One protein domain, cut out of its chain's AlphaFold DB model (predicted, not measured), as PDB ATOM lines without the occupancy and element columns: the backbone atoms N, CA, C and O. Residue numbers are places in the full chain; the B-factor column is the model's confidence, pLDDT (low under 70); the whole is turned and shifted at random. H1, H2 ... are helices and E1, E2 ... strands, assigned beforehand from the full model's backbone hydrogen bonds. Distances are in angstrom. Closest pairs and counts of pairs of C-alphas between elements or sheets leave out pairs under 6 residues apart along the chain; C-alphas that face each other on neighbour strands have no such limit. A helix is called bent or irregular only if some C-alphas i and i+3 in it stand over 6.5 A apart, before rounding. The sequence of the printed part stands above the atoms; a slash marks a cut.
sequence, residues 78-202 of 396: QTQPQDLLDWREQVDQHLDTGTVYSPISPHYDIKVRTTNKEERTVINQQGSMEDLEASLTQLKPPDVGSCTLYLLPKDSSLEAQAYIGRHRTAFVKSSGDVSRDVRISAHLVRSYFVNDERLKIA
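This is residues 78 to 202 of the 396 residues of an uncharacterized protein of Branchiostoma floridae (UniProt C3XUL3). A small sheet of three strands, E2, E4 and E3, has the long helix H4 packed along one face, and helix H1 packs on H4. The long strand E1 runs beside H1 and past E2 without joining the sheet, and makes much of the longest axis; the helical hairpin H2 and H3 sits toward one end of that axis, the short helix H5 toward the other. The printed part has 125 residues, with five named helices and four named strands in the order H1 E1 H2 H3 E2 E3 E4 H4 H5; the class is mixed, helices and strands. The sheet, in the order E2 E4 E3, is mixed. The whole is compact, with a radius of gyration of the C-alphas of 14.9 A and spans of 45 by 31 by 25 A.

In the sheet, E2 is residues 146 to 152, 19.3 A long, E4 is 169 to 173, 13.4 A, and E3 is 162 to 164. H4, residues 178 to 194, is 22.5 A long; it is neither bent nor irregular, but only just: C-alphas 191 and 194 are 6.4 A apart. H1, residues 81 to 96, is 23.1 A long and begins at C-alpha 81 (24.618, -23.286, 1.133). E1, residues 104 to 114, is 31.6 A long. H2 is residues 117 to 124 and H3 is 129 to 139, 15.4 A. H5, residues 196 to 202, ends at C-alpha 202 (31.439, -62.144, 1.066).

E2 and E4 are parallel at 23 degrees, with N 150 and O 170 2.8 A apart. E3 and E4 form an antiparallel hairpin, with N 163 and O 171 at 2.8 A. H4 is on the sheet at a height of 9.3 A, over E2 and E4, and runs along the strands, at 26 degrees to E4 on the local plane. With H3 on the other face, these are three layers, helices on both faces of a sheet. H1 and H4 touch at a steep tilt of 47 degrees, the C-alphas of Val 91 and Val 182 closest at 5.8 A. The closest C-alphas of H1 and E1, Leu 84 and Val 112, are 6.5 A apart. E1 pairs with no named strand; it and E2 are near each other. H2 and H3, a helical hairpin, touch at Glu 119 and Leu 136, whose C-alphas are 6.4 A apart. H5 and H4 are close but not clearly touching, with C-alphas 190 and 196 closest at 5.8 A. Each O i to N i+4 pair is within hydrogen-bond range in H2, H3 and H5, against 11 of 12 in H1 and 12 of 13 in H4.

The C-alphas farthest apart, Pro 103 and Gln 125, are 45.2 A apart. The printed part has no cut and no long link. Residues 98 to 101 have pLDDT under 70.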
ATOM      1  N   GLN A  78      30.447 -22.338  -6.571       76.12
ATOM      2  CA  GLN A  78      29.281 -21.574  -7.032       76.12
ATOM      3  C   GLN A  78      27.942 -22.067  -6.454       76.12
ATOM      4  O   GLN A  78      26.906 -21.476  -6.738       76.12
ATOM      5  N   THR A  79      27.964 -23.131  -5.656       77.56
ATOM      6  CA  THR A  79      26.774 -23.765  -5.076       77.56
ATOM      7  C   THR A  79      26.335 -23.006  -3.821       77.56
ATOM      8  O   THR A  79      27.174 -22.723  -2.959       77.56
ATOM      9  N   GLN A  80      25.051 -22.650  -3.699       85.38
ATOM     10  CA  GLN A  80      24.573 -21.961  -2.499       85.38
ATOM     11  C   GLN A  80      24.558 -22.923  -1.298       85.38
ATOM     12  O   GLN A  80      24.407 -24.130  -1.477       85.38
ATOM     13  N   PRO A  81      24.670 -22.427  -0.051       83.88
ATOM     14  CA  PRO A  81      24.618 -23.286   1.133       83.88
ATOM     15  C   PRO A  81      23.333 -24.120   1.259       83.88
ATOM     16  O   PRO A  81      23.385 -25.210   1.820       83.88
ATOM     17  N   GLN A  82      22.198 -23.626   0.746       85.56
ATOM     18  CA  GLN A  82      20.929 -24.367   0.731       85.56
ATOM     19  C   GLN A  82      21.010 -25.590  -0.186       85.56
ATOM     20  O   GLN A  82      20.703 -26.696   0.248       85.56
ATOM     21  N   ASP A  83      21.571 -25.421  -1.383       84.75
ATOM     22  CA  ASP A  83      21.779 -26.512  -2.338       84.75
ATOM     23  C   ASP A  83      22.676 -27.628  -1.760       84.75
ATOM     24  O   ASP A  83      22.547 -28.785  -2.146       84.75
ATOM     25  N   LEU A  84      23.580 -27.314  -0.816       88.81
ATOM     26  CA  LEU A  84      24.410 -28.323  -0.138       88.81
ATOM     27  C   LEU A  84      23.581 -29.247   0.766       88.81
ATOM     28  O   LEU A  84      23.898 -30.433   0.881       88.81
ATOM     29  N   LEU A  85      22.556 -28.703   1.431       90.38
ATOM     30  CA  LEU A  85      21.649 -29.474   2.283       90.38
ATOM     31  C   LEU A  85      20.736 -30.347   1.427       90.38
ATOM     32  O   LEU A  85      20.645 -31.546   1.686       90.38
ATOM     33  N   ASP A  86      20.171 -29.774   0.366       91.62
ATOM     34  CA  ASP A  86      19.332 -30.502  -0.587       91.62
ATOM     35  C   ASP A  86      20.127 -31.626  -1.264       91.62
ATOM     36  O   ASP A  86      19.653 -32.756  -1.383       91.62
ATOM     37  N   TRP A  87      21.380 -31.351  -1.643       93.19
ATOM     38  CA  TRP A  87      22.293 -32.359  -2.180       93.19
ATOM     39  C   TRP A  87      22.521 -33.496  -1.186       93.19
ATOM     40  O   TRP A  87      22.451 -34.669  -1.553       93.19
ATOM     41  N   ARG A  88      22.801 -33.161   0.078       95.12
ATOM     42  CA  ARG A  88      23.028 -34.154   1.131       95.12
ATOM     43  C   ARG A  88      21.811 -35.055   1.304       95.12
ATOM     44  O   ARG A  88      21.986 -36.267   1.336       95.12
ATOM     45  N   GLU A  89      20.615 -34.478   1.385       95.00
ATOM     46  CA  GLU A  89      19.370 -35.228   1.560       95.00
ATOM     47  C   GLU A  89      19.085 -36.144   0.361       95.00
ATOM     48  O   GLU A  89      18.784 -37.322   0.541       95.00
ATOM     49  N   GLN A  90      19.258 -35.652  -0.870       94.69
ATOM     50  CA  GLN A  90      19.054 -36.472  -2.069       94.69
ATOM     51  C   GLN A  90      20.064 -37.626  -2.162       94.69
ATOM     52  O   GLN A  90      19.698 -38.746  -2.530       94.69
ATOM     53  N   VAL A  91      21.337 -37.384  -1.826       95.25
ATOM     54  CA  VAL A  91      22.350 -38.450  -1.791       95.25
ATOM     55  C   VAL A  91      21.987 -39.498  -0.742       95.25
ATOM     56  O   VAL A  91      22.060 -40.688  -1.044       95.25
ATOM     57  N   ASP A  92      21.592 -39.069   0.456       94.62
ATOM     58  CA  ASP A  92      21.212 -39.952   1.561       94.62
ATOM     59  C   ASP A  92      20.053 -40.870   1.149       94.62
ATOM     60  O   ASP A  92      20.176 -42.096   1.183       94.62
ATOM     61  N   GLN A  93      18.995 -40.291   0.569       94.38
ATOM     62  CA  GLN A  93      17.867 -41.043   0.015       94.38
ATOM     63  C   GLN A  93      18.325 -42.093  -1.017       94.38
ATOM     64  O   GLN A  93      17.914 -43.258  -0.962       94.38
ATOM     65  N   HIS A  94      19.213 -41.729  -1.949       93.69
ATOM     66  CA  HIS A  94      19.709 -42.650  -2.976       93.69
ATOM     67  C   HIS A  94      20.652 -43.744  -2.442       93.69
ATOM     68  O   HIS A  94      20.685 -44.855  -2.994       93.69
ATOM     69  N   LEU A  95      21.409 -43.468  -1.380       92.25
ATOM     70  CA  LEU A  95      22.264 -44.453  -0.718       92.25
ATOM     71  C   LEU A  95      21.440 -45.444   0.121       92.25
ATOM     72  O   LEU A  95      21.712 -46.649   0.081       92.25
ATOM     73  N   ASP A  96      20.353 -44.991   0.744       88.12
ATOM     74  CA  ASP A  96      19.508 -45.825   1.608       88.12
ATOM     75  C   ASP A  96      18.529 -46.734   0.852       88.12
ATOM     76  O   ASP A  96      18.174 -47.810   1.338       88.12
ATOM     77  N   THR A  97      18.164 -46.400  -0.393       81.75
ATOM     78  CA  THR A  97      17.105 -47.081  -1.181       81.75
ATOM     79  C   THR A  97      17.311 -48.606  -1.414       81.75
ATOM     80  O   THR A  97      16.436 -49.278  -1.950       81.75
ATOM     81  N   GLY A  98      18.435 -49.215  -1.008       69.00
ATOM     82  CA  GLY A  98      18.771 -50.617  -1.344       69.00
ATOM     83  C   GLY A  98      19.116 -51.564  -0.188       69.00
ATOM     84  O   GLY A  98      19.497 -52.703  -0.453       69.00
ATOM     85  N   THR A  99      19.023 -51.144   1.078       67.50
ATOM     86  CA  THR A  99      19.619 -51.896   2.212       67.50
ATOM     87  C   THR A  99      18.643 -52.769   3.014       67.50
ATOM     88  O   THR A  99      19.075 -53.521   3.885       67.50
ATOM     89  N   VAL A 100      17.345 -52.755   2.690       67.00
ATOM     90  CA  VAL A 100      16.252 -53.240   3.567       67.00
ATOM     91  C   VAL A 100      16.320 -54.734   3.954       67.00
ATOM     92  O   VAL A 100      15.759 -55.119   4.972       67.00
ATOM     93  N   TYR A 101      17.030 -55.594   3.212       69.94
ATOM     94  CA  TYR A 101      17.011 -57.054   3.446       69.94
ATOM     95  C   TYR A 101      18.390 -57.718   3.521       69.94
ATOM     96  O   TYR A 101      18.532 -58.905   3.221       69.94
ATOM     97  N   SER A 102      19.431 -56.969   3.877       79.38
ATOM     98  CA  SER A 102      20.783 -57.518   3.995       79.38
ATOM     99  C   SER A 102      21.195 -57.657   5.469       79.38
ATOM    100  O   SER A 102      21.004 -56.713   6.237       79.38
ATOM    101  N   PRO A 103      21.801 -58.794   5.879       83.62
ATOM    102  CA  PRO A 103      22.345 -58.958   7.233       83.62
ATOM    103  C   PRO A 103      23.499 -57.988   7.519       83.62
ATOM    104  O   PRO A 103      23.884 -57.796   8.668       83.62
ATOM    105  N   ILE A 104      24.043 -57.375   6.467       89.69
ATOM    106  CA  ILE A 104      25.012 -56.297   6.543       89.69
ATOM    107  C   ILE A 104      24.399 -55.031   5.934       89.69
ATOM    108  O   ILE A 104      23.935 -55.061   4.791       89.69
ATOM    109  N   SER A 105      24.386 -53.937   6.694       90.62
ATOM    110  CA  SER A 105      23.842 -52.645   6.268       90.62
ATOM    111  C   SER A 105      24.927 -51.561   6.330       90.62
ATOM    112  O   SER A 105      25.446 -51.296   7.422       90.62
ATOM    113  N   PRO A 106      25.292 -50.930   5.199       92.94
ATOM    114  CA  PRO A 106      26.142 -49.749   5.228       92.94
ATOM    115  C   PRO A 106      25.424 -48.595   5.922       92.94
ATOM    116  O   PRO A 106      24.235 -48.376   5.706       92.94
ATOM    117  N   HIS A 107      26.168 -47.836   6.714       93.75
ATOM    118  CA  HIS A 107      25.766 -46.539   7.233       93.75
ATOM    119  C   HIS A 107      26.741 -45.490   6.698       93.75
ATOM    120  O   HIS A 107      27.935 -45.528   7.008       93.75
ATOM    121  N   TYR A 108      26.256 -44.586   5.856       95.25
ATOM    122  CA  TYR A 108      27.096 -43.594   5.194       95.25
ATOM    123  C   TYR A 108      27.170 -42.319   6.040       95.25
ATOM    124  O   TYR A 108      26.158 -41.687   6.318       95.25
ATOM    125  N   ASP A 109      28.376 -41.926   6.448       95.81
ATOM    126  CA  ASP A 109      28.620 -40.619   7.061       95.81
ATOM    127  C   ASP A 109      28.928 -39.613   5.947       95.81
ATOM    128  O   ASP A 109      30.061 -39.520   5.463       95.81
ATOM    129  N   ILE A 110      27.880 -38.931   5.482       96.56
ATOM    130  CA  ILE A 110      27.935 -38.024   4.336       96.56
ATOM    131  C   ILE A 110      28.351 -36.625   4.794       96.56
ATOM    132  O   ILE A 110      27.609 -35.936   5.504       96.56
ATOM    133  N   LYS A 111      29.503 -36.172   4.300       96.31
ATOM    134  CA  LYS A 111      30.014 -34.808   4.453       96.31
ATOM    135  C   LYS A 111      29.975 -34.112   3.104       96.31
ATOM    136  O   LYS A 111      30.594 -34.571   2.154       96.31
ATOM    137  N   VAL A 112      29.262 -32.998   3.013       96.25
ATOM    138  CA  VAL A 112      29.204 -32.185   1.795       96.25
ATOM    139  C   VAL A 112      29.916 -30.870   2.075       96.25
ATOM    140  O   VAL A 112      29.617 -30.202   3.064       96.25
ATOM    141  N   ARG A 113      30.877 -30.506   1.227       95.31
ATOM    142  CA  ARG A 113      31.603 -29.238   1.317       95.31
ATOM    143  C   ARG A 113      31.827 -28.628  -0.055       95.31
ATOM    144  O   ARG A 113      31.760 -29.305  -1.077       95.31
ATOM    145  N   THR A 114      32.165 -27.348  -0.075       95.75
ATOM    146  CA  THR A 114      32.641 -26.672  -1.279       95.75
ATOM    147  C   THR A 114      34.151 -26.843  -1.451       95.75
ATOM    148  O   THR A 114      34.894 -27.066  -0.492       95.75
ATOM    149  N   THR A 115      34.601 -26.721  -2.694       95.06
ATOM    150  CA  THR A 115      36.018 -26.684  -3.082       95.06
ATOM    151  C   THR A 115      36.747 -25.503  -2.432       95.06
ATOM    152  O   THR A 115      36.245 -24.379  -2.406       95.06
ATOM    153  N   ASN A 116      37.957 -25.737  -1.923       95.38
ATOM    154  CA  ASN A 116      38.816 -24.672  -1.397       95.38
ATOM    155  C   ASN A 116      39.446 -23.850  -2.535       95.38
ATOM    156  O   ASN A 116      39.487 -24.284  -3.687       95.38
ATOM    157  N   LYS A 117      39.980 -22.655  -2.224       95.38
ATOM    158  CA  LYS A 117      40.644 -21.794  -3.226       95.38
ATOM    159  C   LYS A 117      41.797 -22.518  -3.933       95.38
ATOM    160  O   LYS A 117      41.901 -22.428  -5.150       95.38
ATOM    161  N   GLU A 118      42.605 -23.263  -3.185       95.75
ATOM    162  CA  GLU A 118      43.743 -24.034  -3.707       95.75
ATOM    163  C   GLU A 118      43.280 -25.210  -4.576       95.75
ATOM    164  O   GLU A 118      43.679 -25.309  -5.735       95.75
ATOM    165  N   GLU A 119      42.346 -26.031  -4.085       95.50
ATOM    166  CA  GLU A 119      41.746 -27.128  -4.867       95.50
ATOM    167  C   GLU A 119      41.154 -26.613  -6.183       95.50
ATOM    168  O   GLU A 119      41.327 -27.228  -7.231       95.50
ATOM    169  N   ARG A 120      40.511 -25.439  -6.156       93.94
ATOM    170  CA  ARG A 120      39.965 -24.797  -7.353       93.94
ATOM    171  C   ARG A 120      41.051 -24.397  -8.346       93.94
ATOM    172  O   ARG A 120      40.833 -24.539  -9.545       93.94
ATOM    173  N   THR A 121      42.198 -23.894  -7.882       94.56
ATOM    174  CA  THR A 121      43.313 -23.584  -8.790       94.56
ATOM    175  C   THR A 121      43.830 -24.837  -9.481       94.56
ATOM    176  O   THR A 121      44.027 -24.796 -10.688       94.56
ATOM    177  N   VAL A 122      43.934 -25.957  -8.759       94.88
ATOM    178  CA  VAL A 122      44.369 -27.241  -9.322       94.88
ATOM    179  C   VAL A 122      43.327 -27.808 -10.291       94.88
ATOM    180  O   VAL A 122      43.677 -28.222 -11.386       94.88
ATOM    181  N   ILE A 123      42.037 -27.757  -9.946       93.56
ATOM    182  CA  ILE A 123      40.946 -28.214 -10.826       93.56
ATOM    183  C   ILE A 123      40.881 -27.391 -12.123       93.56
ATOM    184  O   ILE A 123      40.574 -27.929 -13.186       93.56
ATOM    185  N   ASN A 124      41.168 -26.088 -12.047       92.25
ATOM    186  CA  ASN A 124      41.184 -25.204 -13.213       92.25
ATOM    187  C   ASN A 124      42.469 -25.324 -14.043       92.25
ATOM    188  O   ASN A 124      42.454 -24.985 -15.227       92.25
ATOM    189  N   GLN A 125      43.575 -25.763 -13.440       90.00
ATOM    190  CA  GLN A 125      44.809 -26.085 -14.148       90.00
ATOM    191  C   GLN A 125      44.569 -27.374 -14.938       90.00
ATOM    192  O   GLN A 125      44.750 -28.485 -14.451       90.00
ATOM    193  N   GLN A 126      44.068 -27.208 -16.162       71.12
ATOM    194  CA  GLN A 126      43.758 -28.311 -17.063       71.12
ATOM    195  C   GLN A 126      45.022 -29.143 -17.328       71.12
ATOM    196  O   GLN A 126      46.015 -28.634 -17.844       71.12
ATOM    197  N   GLY A 127      44.965 -30.428 -16.978       84.94
ATOM    198  CA  GLY A 127      46.038 -31.403 -17.160       84.94
ATOM    199  C   GLY A 127      45.486 -32.823 -17.282       84.94
ATOM    200  O   GLY A 127      44.277 -33.018 -17.443       84.94
ATOM    201  N   SER A 128      46.370 -33.823 -17.209       93.31
ATOM    202  CA  SER A 128      45.956 -35.226 -17.111       93.31
ATOM    203  C   SER A 128      45.166 -35.456 -15.817       93.31
ATOM    204  O   SER A 128      45.486 -34.880 -14.778       93.31
ATOM    205  N   MET A 129      44.157 -36.333 -15.849       93.31
ATOM    206  CA  MET A 129      43.388 -36.689 -14.646       93.31
ATOM    207  C   MET A 129      44.260 -37.328 -13.561       93.31
ATOM    208  O   MET A 129      43.982 -37.156 -12.377       93.31
ATOM    209  N   GLU A 130      45.340 -38.013 -13.952       94.25
ATOM    210  CA  GLU A 130      46.308 -38.569 -13.001       94.25
ATOM    211  C   GLU A 130      47.092 -37.463 -12.273       94.25
ATOM    212  O   GLU A 130      47.289 -37.550 -11.060       94.25
ATOM    213  N   ASP A 131      47.469 -36.391 -12.979       94.38
ATOM    214  CA  ASP A 131      48.196 -35.251 -12.402       94.38
ATOM    215  C   ASP A 131      47.289 -34.414 -11.489       94.38
ATOM    216  O   ASP A 131      47.708 -33.964 -10.418       94.38
ATOM    217  N   LEU A 132      46.022 -34.249 -11.889       94.62
ATOM    218  CA  LEU A 132      44.983 -33.611 -11.080       94.62
ATOM    219  C   LEU A 132      44.771 -34.375  -9.768       94.62
ATOM    220  O   LEU A 132      44.756 -33.772  -8.692       94.62
ATOM    221  N   GLU A 133      44.639 -35.702  -9.840       95.44
ATOM    222  CA  GLU A 133      44.485 -36.545  -8.657       95.44
ATOM    223  C   GLU A 133      45.709 -36.460  -7.738       95.44
ATOM    224  O   GLU A 133      45.549 -36.286  -6.527       95.44
ATOM    225  N   ALA A 134      46.922 -36.545  -8.292       95.56
ATOM    226  CA  ALA A 134      48.160 -36.445  -7.521       95.56
ATOM    227  C   ALA A 134      48.263 -35.098  -6.788       95.56
ATOM    228  O   ALA A 134      48.564 -35.061  -5.593       95.56
ATOM    229  N   SER A 135      47.929 -34.005  -7.475       96.06
ATOM    230  CA  SER A 135      47.970 -32.649  -6.919       96.06
ATOM    231  C   SER A 135      46.925 -32.441  -5.817       96.06
ATOM    232  O   SER A 135      47.235 -31.895  -4.759       96.06
ATOM    233  N   LEU A 136      45.693 -32.930  -6.007       95.56
ATOM    234  CA  LEU A 136      44.650 -32.862  -4.975       95.56
ATOM    235  C   LEU A 136      44.983 -33.734  -3.760       95.56
ATOM    236  O   LEU A 136      44.750 -33.316  -2.628       95.56
ATOM    237  N   THR A 137      45.573 -34.908  -3.985       95.19
ATOM    238  CA  THR A 137      46.025 -35.808  -2.913       95.19
ATOM    239  C   THR A 137      47.154 -35.175  -2.095       95.19
ATOM    240  O   THR A 137      47.213 -35.368  -0.882       95.19
ATOM    241  N   GLN A 138      48.031 -34.391  -2.732       95.88
ATOM    242  CA  GLN A 138      49.086 -33.651  -2.042       95.88
ATOM    243  C   GLN A 138      48.528 -32.514  -1.173       95.88
ATOM    244  O   GLN A 138      49.025 -32.299  -0.070       95.88
ATOM    245  N   LEU A 139      47.502 -31.802  -1.653       95.75
ATOM    246  CA  LEU A 139      46.845 -30.732  -0.892       95.75
ATOM    247  C   LEU A 139      46.046 -31.276   0.294       95.75
ATOM    248  O   LEU A 139      46.114 -30.734   1.396       95.75
ATOM    249  N   LYS A 140      45.275 -32.341   0.062       95.44
ATOM    250  CA  LYS A 140      44.449 -32.981   1.080       95.44
ATOM    251  C   LYS A 140      44.603 -34.501   0.981       95.44
ATOM    252  O   LYS A 140      43.914 -35.124   0.170       95.44
ATOM    253  N   PRO A 141      45.475 -35.114   1.802       93.31
ATOM    254  CA  PRO A 141      45.589 -36.563   1.823       93.31
ATOM    255  C   PRO A 141      44.244 -37.172   2.254       93.31
ATOM    256  O   PRO A 141      43.599 -36.641   3.161       93.31
ATOM    257  N   PRO A 142      43.791 -38.258   1.606       90.25
ATOM    258  CA  PRO A 142      42.520 -38.885   1.936       90.25
ATOM    259  C   PRO A 142      42.565 -39.482   3.344       90.25
ATOM    260  O   PRO A 142      43.537 -40.143   3.722       90.25
ATOM    261  N   ASP A 143      41.484 -39.301   4.103       93.38
ATOM    262  CA  ASP A 143      41.351 -39.952   5.402       93.38
ATOM    263  C   ASP A 143      41.235 -41.473   5.219       93.38
ATOM    264  O   ASP A 143      40.582 -41.991   4.305       93.38
ATOM    265  N   VAL A 144      41.863 -42.232   6.115       90.88
ATOM    266  CA  VAL A 144      41.792 -43.693   6.062       90.88
ATOM    267  C   VAL A 144      40.343 -44.132   6.272       90.88
ATOM    268  O   VAL A 144      39.738 -43.851   7.303       90.88
ATOM    269  N   GLY A 145      39.788 -44.861   5.303       89.50
ATOM    270  CA  GLY A 145      38.414 -45.359   5.396       89.50
ATOM    271  C   GLY A 145      37.347 -44.430   4.816       89.50
ATOM    272  O   GLY A 145      36.188 -44.836   4.796       89.50
ATOM    273  N   SER A 146      37.713 -43.252   4.300       95.00
ATOM    274  CA  SER A 146      36.782 -42.391   3.570       95.00
ATOM    275  C   SER A 146      36.958 -42.501   2.051       95.00
ATOM    276  O   SER A 146      37.965 -43.024   1.556       95.00
ATOM    277  N   CYS A 147      35.947 -42.064   1.300       96.44
ATOM    278  CA  CYS A 147      36.084 -41.755  -0.121       96.44
ATOM    279  C   CYS A 147      35.691 -40.302  -0.384       96.44
ATOM    280  O   CYS A 147      34.722 -39.806   0.196       96.44
ATOM    281  N   THR A 148      36.409 -39.645  -1.289       97.31
ATOM    282  CA  THR A 148      36.160 -38.242  -1.642       97.31
ATOM    283  C   THR A 148      35.711 -38.154  -3.096       97.31
ATOM    284  O   THR A 148      36.409 -38.609  -4.000       97.31
ATOM    285  N   LEU A 149      34.545 -37.571  -3.344       97.44
ATOM    286  CA  LEU A 149      34.007 -37.356  -4.681       97.44
ATOM    287  C   LEU A 149      34.054 -35.871  -5.024       97.44
ATOM    288  O   LEU A 149      33.430 -35.055  -4.353       97.44
ATOM    289  N   TYR A 150      34.771 -35.534  -6.088       96.81
ATOM    290  CA  TYR A 150      34.868 -34.187  -6.632       96.81
ATOM    291  C   TYR A 150      33.881 -34.025  -7.785       96.81
ATOM    292  O   TYR A 150      33.952 -34.748  -8.781       96.81
ATOM    293  N   LEU A 151      32.980 -33.050  -7.672       96.25
ATOM    294  CA  LEU A 151      32.112 -32.657  -8.774       96.25
ATOM    295  C   LEU A 151      32.823 -31.588  -9.612       96.25
ATOM    296  O   LEU A 151      33.069 -30.470  -9.156       96.25
ATOM    297  N   LEU A 152      33.176 -31.947 -10.842       95.56
ATOM    298  CA  LEU A 152      33.866 -31.078 -11.784       95.56
ATOM    299  C   LEU A 152      32.864 -30.231 -12.588       95.56
ATOM    300  O   LEU A 152      31.781 -30.718 -12.925       95.56
ATOM    301  N   PRO A 153      33.218 -28.987 -12.964       93.50
ATOM    302  CA  PRO A 153      32.394 -28.166 -13.849       93.50
ATOM    303  C   PRO A 153      32.164 -28.830 -15.215       93.50
ATOM    304  O   PRO A 153      32.974 -29.647 -15.665       93.50
ATOM    305  N   LYS A 154      31.102 -28.417 -15.919       92.19
ATOM    306  CA  LYS A 154      30.789 -28.872 -17.290       92.19
ATOM    307  C   LYS A 154      31.953 -28.684 -18.261       92.19
ATOM    308  O   LYS A 154      32.182 -29.536 -19.115       92.19
ATOM    309  N   ASP A 155      32.707 -27.607 -18.070       90.44
ATOM    310  CA  ASP A 155      33.814 -27.195 -18.938       90.44
ATOM    311  C   ASP A 155      35.132 -27.923 -18.623       90.44
ATOM    312  O   ASP A 155      36.178 -27.611 -19.190       90.44
ATOM    313  N   SER A 156      35.112 -28.886 -17.696       89.44
ATOM    314  CA  SER A 156      36.289 -29.695 -17.383       89.44
ATOM    315  C   SER A 156      36.695 -30.589 -18.559       89.44
ATOM    316  O   SER A 156      35.855 -31.098 -19.309       89.44
ATOM    317  N   SER A 157      38.004 -30.833 -18.674       86.62
ATOM    318  CA  SER A 157      38.630 -31.685 -19.697       86.62
ATOM    319  C   SER A 157      38.292 -33.177 -19.564       86.62
ATOM    320  O   SER A 157      38.827 -33.997 -20.305       86.62
ATOM    321  N   LEU A 158      37.411 -33.558 -18.631       87.94
ATOM    322  CA  LEU A 158      37.012 -34.945 -18.452       87.94
ATOM    323  C   LEU A 158      36.186 -35.412 -19.659       87.94
ATOM    324  O   LEU A 158      35.087 -34.904 -19.908       87.94
ATOM    325  N   GLU A 159      36.729 -36.374 -20.408       88.12
ATOM    326  CA  GLU A 159      36.055 -36.993 -21.557       88.12
ATOM    327  C   GLU A 159      34.888 -37.885 -21.113       88.12
ATOM    328  O   GLU A 159      33.831 -37.904 -21.740       88.12
ATOM    329  N   ALA A 160      35.068 -38.611 -20.007       91.38
ATOM    330  CA  ALA A 160      34.049 -39.479 -19.430       91.38
ATOM    331  C   ALA A 160      33.121 -38.720 -18.467       91.38
ATOM    332  O   ALA A 160      33.452 -37.663 -17.940       91.38
ATOM    333  N   GLN A 161      31.953 -39.295 -18.177       92.56
ATOM    334  CA  GLN A 161      31.040 -38.739 -17.173       92.56
ATOM    335  C   GLN A 161      31.576 -38.888 -15.741       92.56
ATOM    336  O   GLN A 161      31.284 -38.068 -14.874       92.56
ATOM    337  N   ALA A 162      32.369 -39.931 -15.498       96.00
ATOM    338  CA  ALA A 162      33.019 -40.170 -14.224       96.00
ATOM    339  C   ALA A 162      34.397 -40.805 -14.428       96.00
ATOM    340  O   ALA A 162      34.590 -41.614 -15.337       96.00
ATOM    341  N   TYR A 163      35.332 -40.467 -13.550       96.19
ATOM    342  CA  TYR A 163      36.662 -41.053 -13.473       96.19
ATOM    343  C   TYR A 163      36.943 -41.482 -12.037       96.19
ATOM    344  O   TYR A 163      36.695 -40.734 -11.094       96.19
ATOM    345  N   ILE A 164      37.420 -42.712 -11.873       96.94
ATOM    346  CA  ILE A 164      37.737 -43.289 -10.566       96.94
ATOM    347  C   ILE A 164      39.252 -43.256 -10.422       96.94
ATOM    348  O   ILE A 164      39.961 -43.915 -11.183       96.94
ATOM    349  N   GLY A 165      39.717 -42.476  -9.454       94.94
ATOM    350  CA  GLY A 165      41.123 -42.335  -9.114       94.94
ATOM    351  C   GLY A 165      41.667 -43.517  -8.313       94.94
ATOM    352  O   GLY A 165      40.949 -44.436  -7.906       94.94
ATOM    353  N   ARG A 166      42.976 -43.490  -8.062       94.12
ATOM    354  CA  ARG A 166      43.704 -44.512  -7.295       94.12
ATOM    355  C   ARG A 166      43.521 -44.362  -5.780       94.12
ATOM    356  O   ARG A 166      43.535 -45.365  -5.068       94.12
ATOM    357  N   HIS A 167      43.304 -43.150  -5.275       94.25
ATOM    358  CA  HIS A 167      43.329 -42.818  -3.844       94.25
ATOM    359  C   HIS A 167      41.939 -42.723  -3.204       94.25
ATOM    360  O   HIS A 167      41.695 -41.875  -2.350       94.25
ATOM    361  N   ARG A 168      41.006 -43.597  -3.609       94.88
ATOM    362  CA  ARG A 168      39.586 -43.537  -3.193       94.88
ATOM    363  C   ARG A 168      38.922 -42.193  -3.508       94.88
ATOM    364  O   ARG A 168      37.980 -41.768  -2.838       94.88
ATOM    365  N   THR A 169      39.427 -41.543  -4.542       96.25
ATOM    366  CA  THR A 169      38.893 -40.314  -5.096       96.25
ATOM    367  C   THR A 169      38.104 -40.652  -6.352       96.25
ATOM    368  O   THR A 169      38.479 -41.538  -7.120       96.25
ATOM    369  N   ALA A 170      36.975 -39.991  -6.565       97.12
ATOM    370  CA  ALA A 170      36.292 -40.032  -7.852       97.12
ATOM    371  C   ALA A 170      35.989 -38.619  -8.315       97.12
ATOM    372  O   ALA A 170      35.756 -37.719  -7.515       97.12
ATOM    373  N   PHE A 171      35.978 -38.451  -9.625       96.88
ATOM    374  CA  PHE A 171      35.692 -37.204 -10.298       96.88
ATOM    375  C   PHE A 171      34.448 -37.418 -11.136       96.88
ATOM    376  O   PHE A 171      34.412 -38.320 -11.971       96.88
ATOM    377  N   VAL A 172      33.417 -36.620 -10.898       97.00
ATOM    378  CA  VAL A 172      32.157 -36.685 -11.639       97.00
ATOM    379  C   VAL A 172      32.016 -35.387 -12.409       97.00
ATOM    380  O   VAL A 172      32.098 -34.310 -11.826       97.00
ATOM    381  N   LYS A 173      31.824 -35.468 -13.724       95.69
ATOM    382  CA  LYS A 173      31.545 -34.290 -14.544       95.69
ATOM    383  C   LYS A 173      30.104 -33.866 -14.310       95.69
ATOM    384  O   LYS A 173      29.194 -34.664 -14.532       95.69
ATOM    385  N   SER A 174      29.899 -32.623 -13.888       94.69
ATOM    386  CA  SER A 174      28.551 -32.108 -13.682       94.69
ATOM    387  C   SER A 174      27.795 -32.064 -15.005       94.69
ATOM    388  O   SER A 174      28.285 -31.528 -15.998       94.69
ATOM    389  N   SER A 175      26.585 -32.617 -15.025       92.19
ATOM    390  CA  SER A 175      25.639 -32.476 -16.134       92.19
ATOM    391  C   SER A 175      24.844 -31.169 -16.044       92.19
ATOM    392  O   SER A 175      24.252 -30.715 -17.029       92.19
ATOM    393  N   GLY A 176      24.894 -30.510 -14.880       89.19
ATOM    394  CA  GLY A 176      24.095 -29.349 -14.485       89.19
ATOM    395  C   GLY A 176      22.652 -29.673 -14.136       89.19
ATOM    396  O   GLY A 176      21.894 -28.749 -13.863       89.19
ATOM    397  N   ASP A 177      22.284 -30.951 -14.149       92.00
ATOM    398  CA  ASP A 177      21.125 -31.449 -13.429       92.00
ATOM    399  C   ASP A 177      21.616 -32.078 -12.122       92.00
ATOM    400  O   ASP A 177      22.304 -33.105 -12.119       92.00
ATOM    401  N   VAL A 178      21.256 -31.436 -11.012       91.00
ATOM    402  CA  VAL A 178      21.610 -31.852  -9.652       91.00
ATOM    403  C   VAL A 178      21.177 -33.293  -9.395       91.00
ATOM    404  O   VAL A 178      21.976 -34.100  -8.925       91.00
ATOM    405  N   SER A 179      19.957 -33.654  -9.789       92.44
ATOM    406  CA  SER A 179      19.380 -34.976  -9.515       92.44
ATOM    407  C   SER A 179      20.167 -36.079 -10.224       92.44
ATOM    408  O   SER A 179      20.434 -37.151  -9.671       92.44
ATOM    409  N   ARG A 180      20.580 -35.812 -11.469       94.31
ATOM    410  CA  ARG A 180      21.390 -36.740 -12.263       94.31
ATOM    411  C   ARG A 180      22.780 -36.909 -11.662       94.31
ATOM    412  O   ARG A 180      23.245 -38.043 -11.522       94.31
ATOM    413  N   ASP A 181      23.420 -35.807 -11.284       94.81
ATOM    414  CA  ASP A 181      24.768 -35.819 -10.719       94.81
ATOM    415  C   ASP A 181      24.793 -36.520  -9.343       94.81
ATOM    416  O   ASP A 181      25.707 -37.309  -9.073       94.81
ATOM    417  N   VAL A 182      23.753 -36.329  -8.517       95.75
ATOM    418  CA  VAL A 182      23.534 -37.053  -7.252       95.75
ATOM    419  C   VAL A 182      23.393 -38.552  -7.500       95.75
ATOM    420  O   VAL A 182      24.079 -39.356  -6.868       95.75
ATOM    421  N   ARG A 183      22.529 -38.956  -8.438       95.56
ATOM    422  CA  ARG A 183      22.269 -40.374  -8.720       95.56
ATOM    423  C   ARG A 183      23.526 -41.103  -9.194       95.56
ATOM    424  O   ARG A 183      23.774 -42.234  -8.774       95.56
ATOM    425  N   ILE A 184      24.329 -40.464 -10.045       96.12
ATOM    426  CA  ILE A 184      25.601 -41.021 -10.533       96.12
ATOM    427  C   ILE A 184      26.601 -41.136  -9.386       96.12
ATOM    428  O   ILE A 184      27.199 -42.193  -9.193       96.12
ATOM    429  N   SER A 185      26.739 -40.071  -8.600       96.56
ATOM    430  CA  SER A 185      27.588 -40.018  -7.411       96.56
ATOM    431  C   SER A 185      27.256 -41.129  -6.406       96.56
ATOM    432  O   SER A 185      28.132 -41.905  -6.018       96.56
ATOM    433  N   ALA A 186      25.979 -41.280  -6.047       96.38
ATOM    434  CA  ALA A 186      25.502 -42.329  -5.150       96.38
ATOM    435  C   ALA A 186      25.751 -43.731  -5.733       96.38
ATOM    436  O   ALA A 186      26.229 -44.627  -5.035       96.38
ATOM    437  N   HIS A 187      25.500 -43.924  -7.032       95.69
ATOM    438  CA  HIS A 187      25.789 -45.189  -7.702       95.69
ATOM    439  C   HIS A 187      27.286 -45.531  -7.665       95.69
ATOM    440  O   HIS A 187      27.633 -46.682  -7.394       95.69
ATOM    441  N   LEU A 188      28.180 -44.562  -7.895       96.38
ATOM    442  CA  LEU A 188      29.632 -44.772  -7.832       96.38
ATOM    443  C   LEU A 188      30.084 -45.223  -6.441       96.38
ATOM    444  O   LEU A 188      30.842 -46.188  -6.322       96.38
ATOM    445  N   VAL A 189      29.564 -44.579  -5.395       96.31
ATOM    446  CA  VAL A 189      29.835 -44.951  -4.001       96.31
ATOM    447  C   VAL A 189      29.433 -46.398  -3.724       96.31
ATOM    448  O   VAL A 189      30.258 -47.183  -3.252       96.31
ATOM    449  N   ARG A 190      28.207 -46.788  -4.080       94.62
ATOM    450  CA  ARG A 190      27.689 -48.138  -3.801       94.62
ATOM    451  C   ARG A 190      28.377 -49.224  -4.614       94.62
ATOM    452  O   ARG A 190      28.742 -50.269  -4.079       94.62
ATOM    453  N   SER A 191      28.551 -48.998  -5.913       93.88
ATOM    454  CA  SER A 191      29.018 -50.038  -6.836       93.88
ATOM    455  C   SER A 191      30.540 -50.183  -6.864       93.88
ATOM    456  O   SER A 191      31.037 -51.311  -6.931       93.88
ATOM    457  N   TYR A 192      31.288 -49.078  -6.767       95.06
ATOM    458  CA  TYR A 192      32.745 -49.098  -6.914       95.06
ATOM    459  C   TYR A 192      33.489 -48.971  -5.587       95.06
ATOM    460  O   TYR A 192      34.377 -49.785  -5.338       95.06
ATOM    461  N   PHE A 193      33.144 -47.993  -4.740       94.94
ATOM    462  CA  PHE A 193      33.884 -47.775  -3.491       94.94
ATOM    463  C   PHE A 193      33.545 -48.809  -2.422       94.94
ATOM    464  O   PHE A 193      34.444 -49.454  -1.886       94.94
ATOM    465  N   VAL A 194      32.259 -48.986  -2.128       93.88
ATOM    466  CA  VAL A 194      31.806 -49.946  -1.113       93.88
ATOM    467  C   VAL A 194      31.643 -51.339  -1.707       93.88
ATOM    468  O   VAL A 194      32.028 -52.329  -1.089       93.88
ATOM    469  N   ASN A 195      31.148 -51.408  -2.942       93.94
ATOM    470  CA  ASN A 195      30.826 -52.649  -3.630       93.94
ATOM    471  C   ASN A 195      29.861 -53.513  -2.805       93.94
ATOM    472  O   ASN A 195      30.177 -54.649  -2.432       93.94
ATOM    473  N   ASP A 196      28.682 -52.946  -2.528       90.50
ATOM    474  CA  ASP A 196      27.625 -53.544  -1.697       90.50
ATOM    475  C   ASP A 196      27.353 -55.009  -2.088       90.50
ATOM    476  O   ASP A 196      27.228 -55.880  -1.229       90.50
ATOM    477  N   GLU A 197      27.345 -55.309  -3.390       90.00
ATOM    478  CA  GLU A 197      27.130 -56.661  -3.917       90.00
ATOM    479  C   GLU A 197      28.235 -57.641  -3.509       90.00
ATOM    480  O   GLU A 197      27.957 -58.751  -3.048       90.00
ATOM    481  N   ARG A 198      29.512 -57.251  -3.628       91.19
ATOM    482  CA  ARG A 198      30.618 -58.118  -3.194       91.19
ATOM    483  C   ARG A 198      30.655 -58.273  -1.686       91.19
ATOM    484  O   ARG A 198      30.954 -59.374  -1.230       91.19
ATOM    485  N   LEU A 199      30.343 -57.223  -0.929       90.94
ATOM    486  CA  LEU A 199      30.245 -57.312   0.527       90.94
ATOM    487  C   LEU A 199      29.119 -58.251   0.944       90.94
ATOM    488  O   LEU A 199      29.331 -59.113   1.792       90.94
ATOM    489  N   LYS A 200      27.960 -58.173   0.289       88.44
ATOM    490  CA  LYS A 200      26.845 -59.092   0.517       88.44
ATOM    491  C   LYS A 200      27.231 -60.536   0.202       88.44
ATOM    492  O   LYS A 200      26.964 -61.426   1.008       88.44
ATOM    493  N   ILE A 201      27.905 -60.787  -0.922       88.62
ATOM    494  CA  ILE A 201      28.394 -62.130  -1.282       88.62
ATOM    495  C   ILE A 201      29.433 -62.625  -0.266       88.62
ATOM    496  O   ILE A 201      29.341 -63.753   0.209       88.62
ATOM    497  N   ALA A 202      30.406 -61.790   0.101       89.44
ATOM    498  CA  ALA A 202      31.439 -62.144   1.066       89.44
ATOM    499  C   ALA A 202      30.827 -62.460   2.435       89.44
ATOM    500  O   ALA A 202      31.111 -63.512   3.002       89.44
TER     501      ALA A 202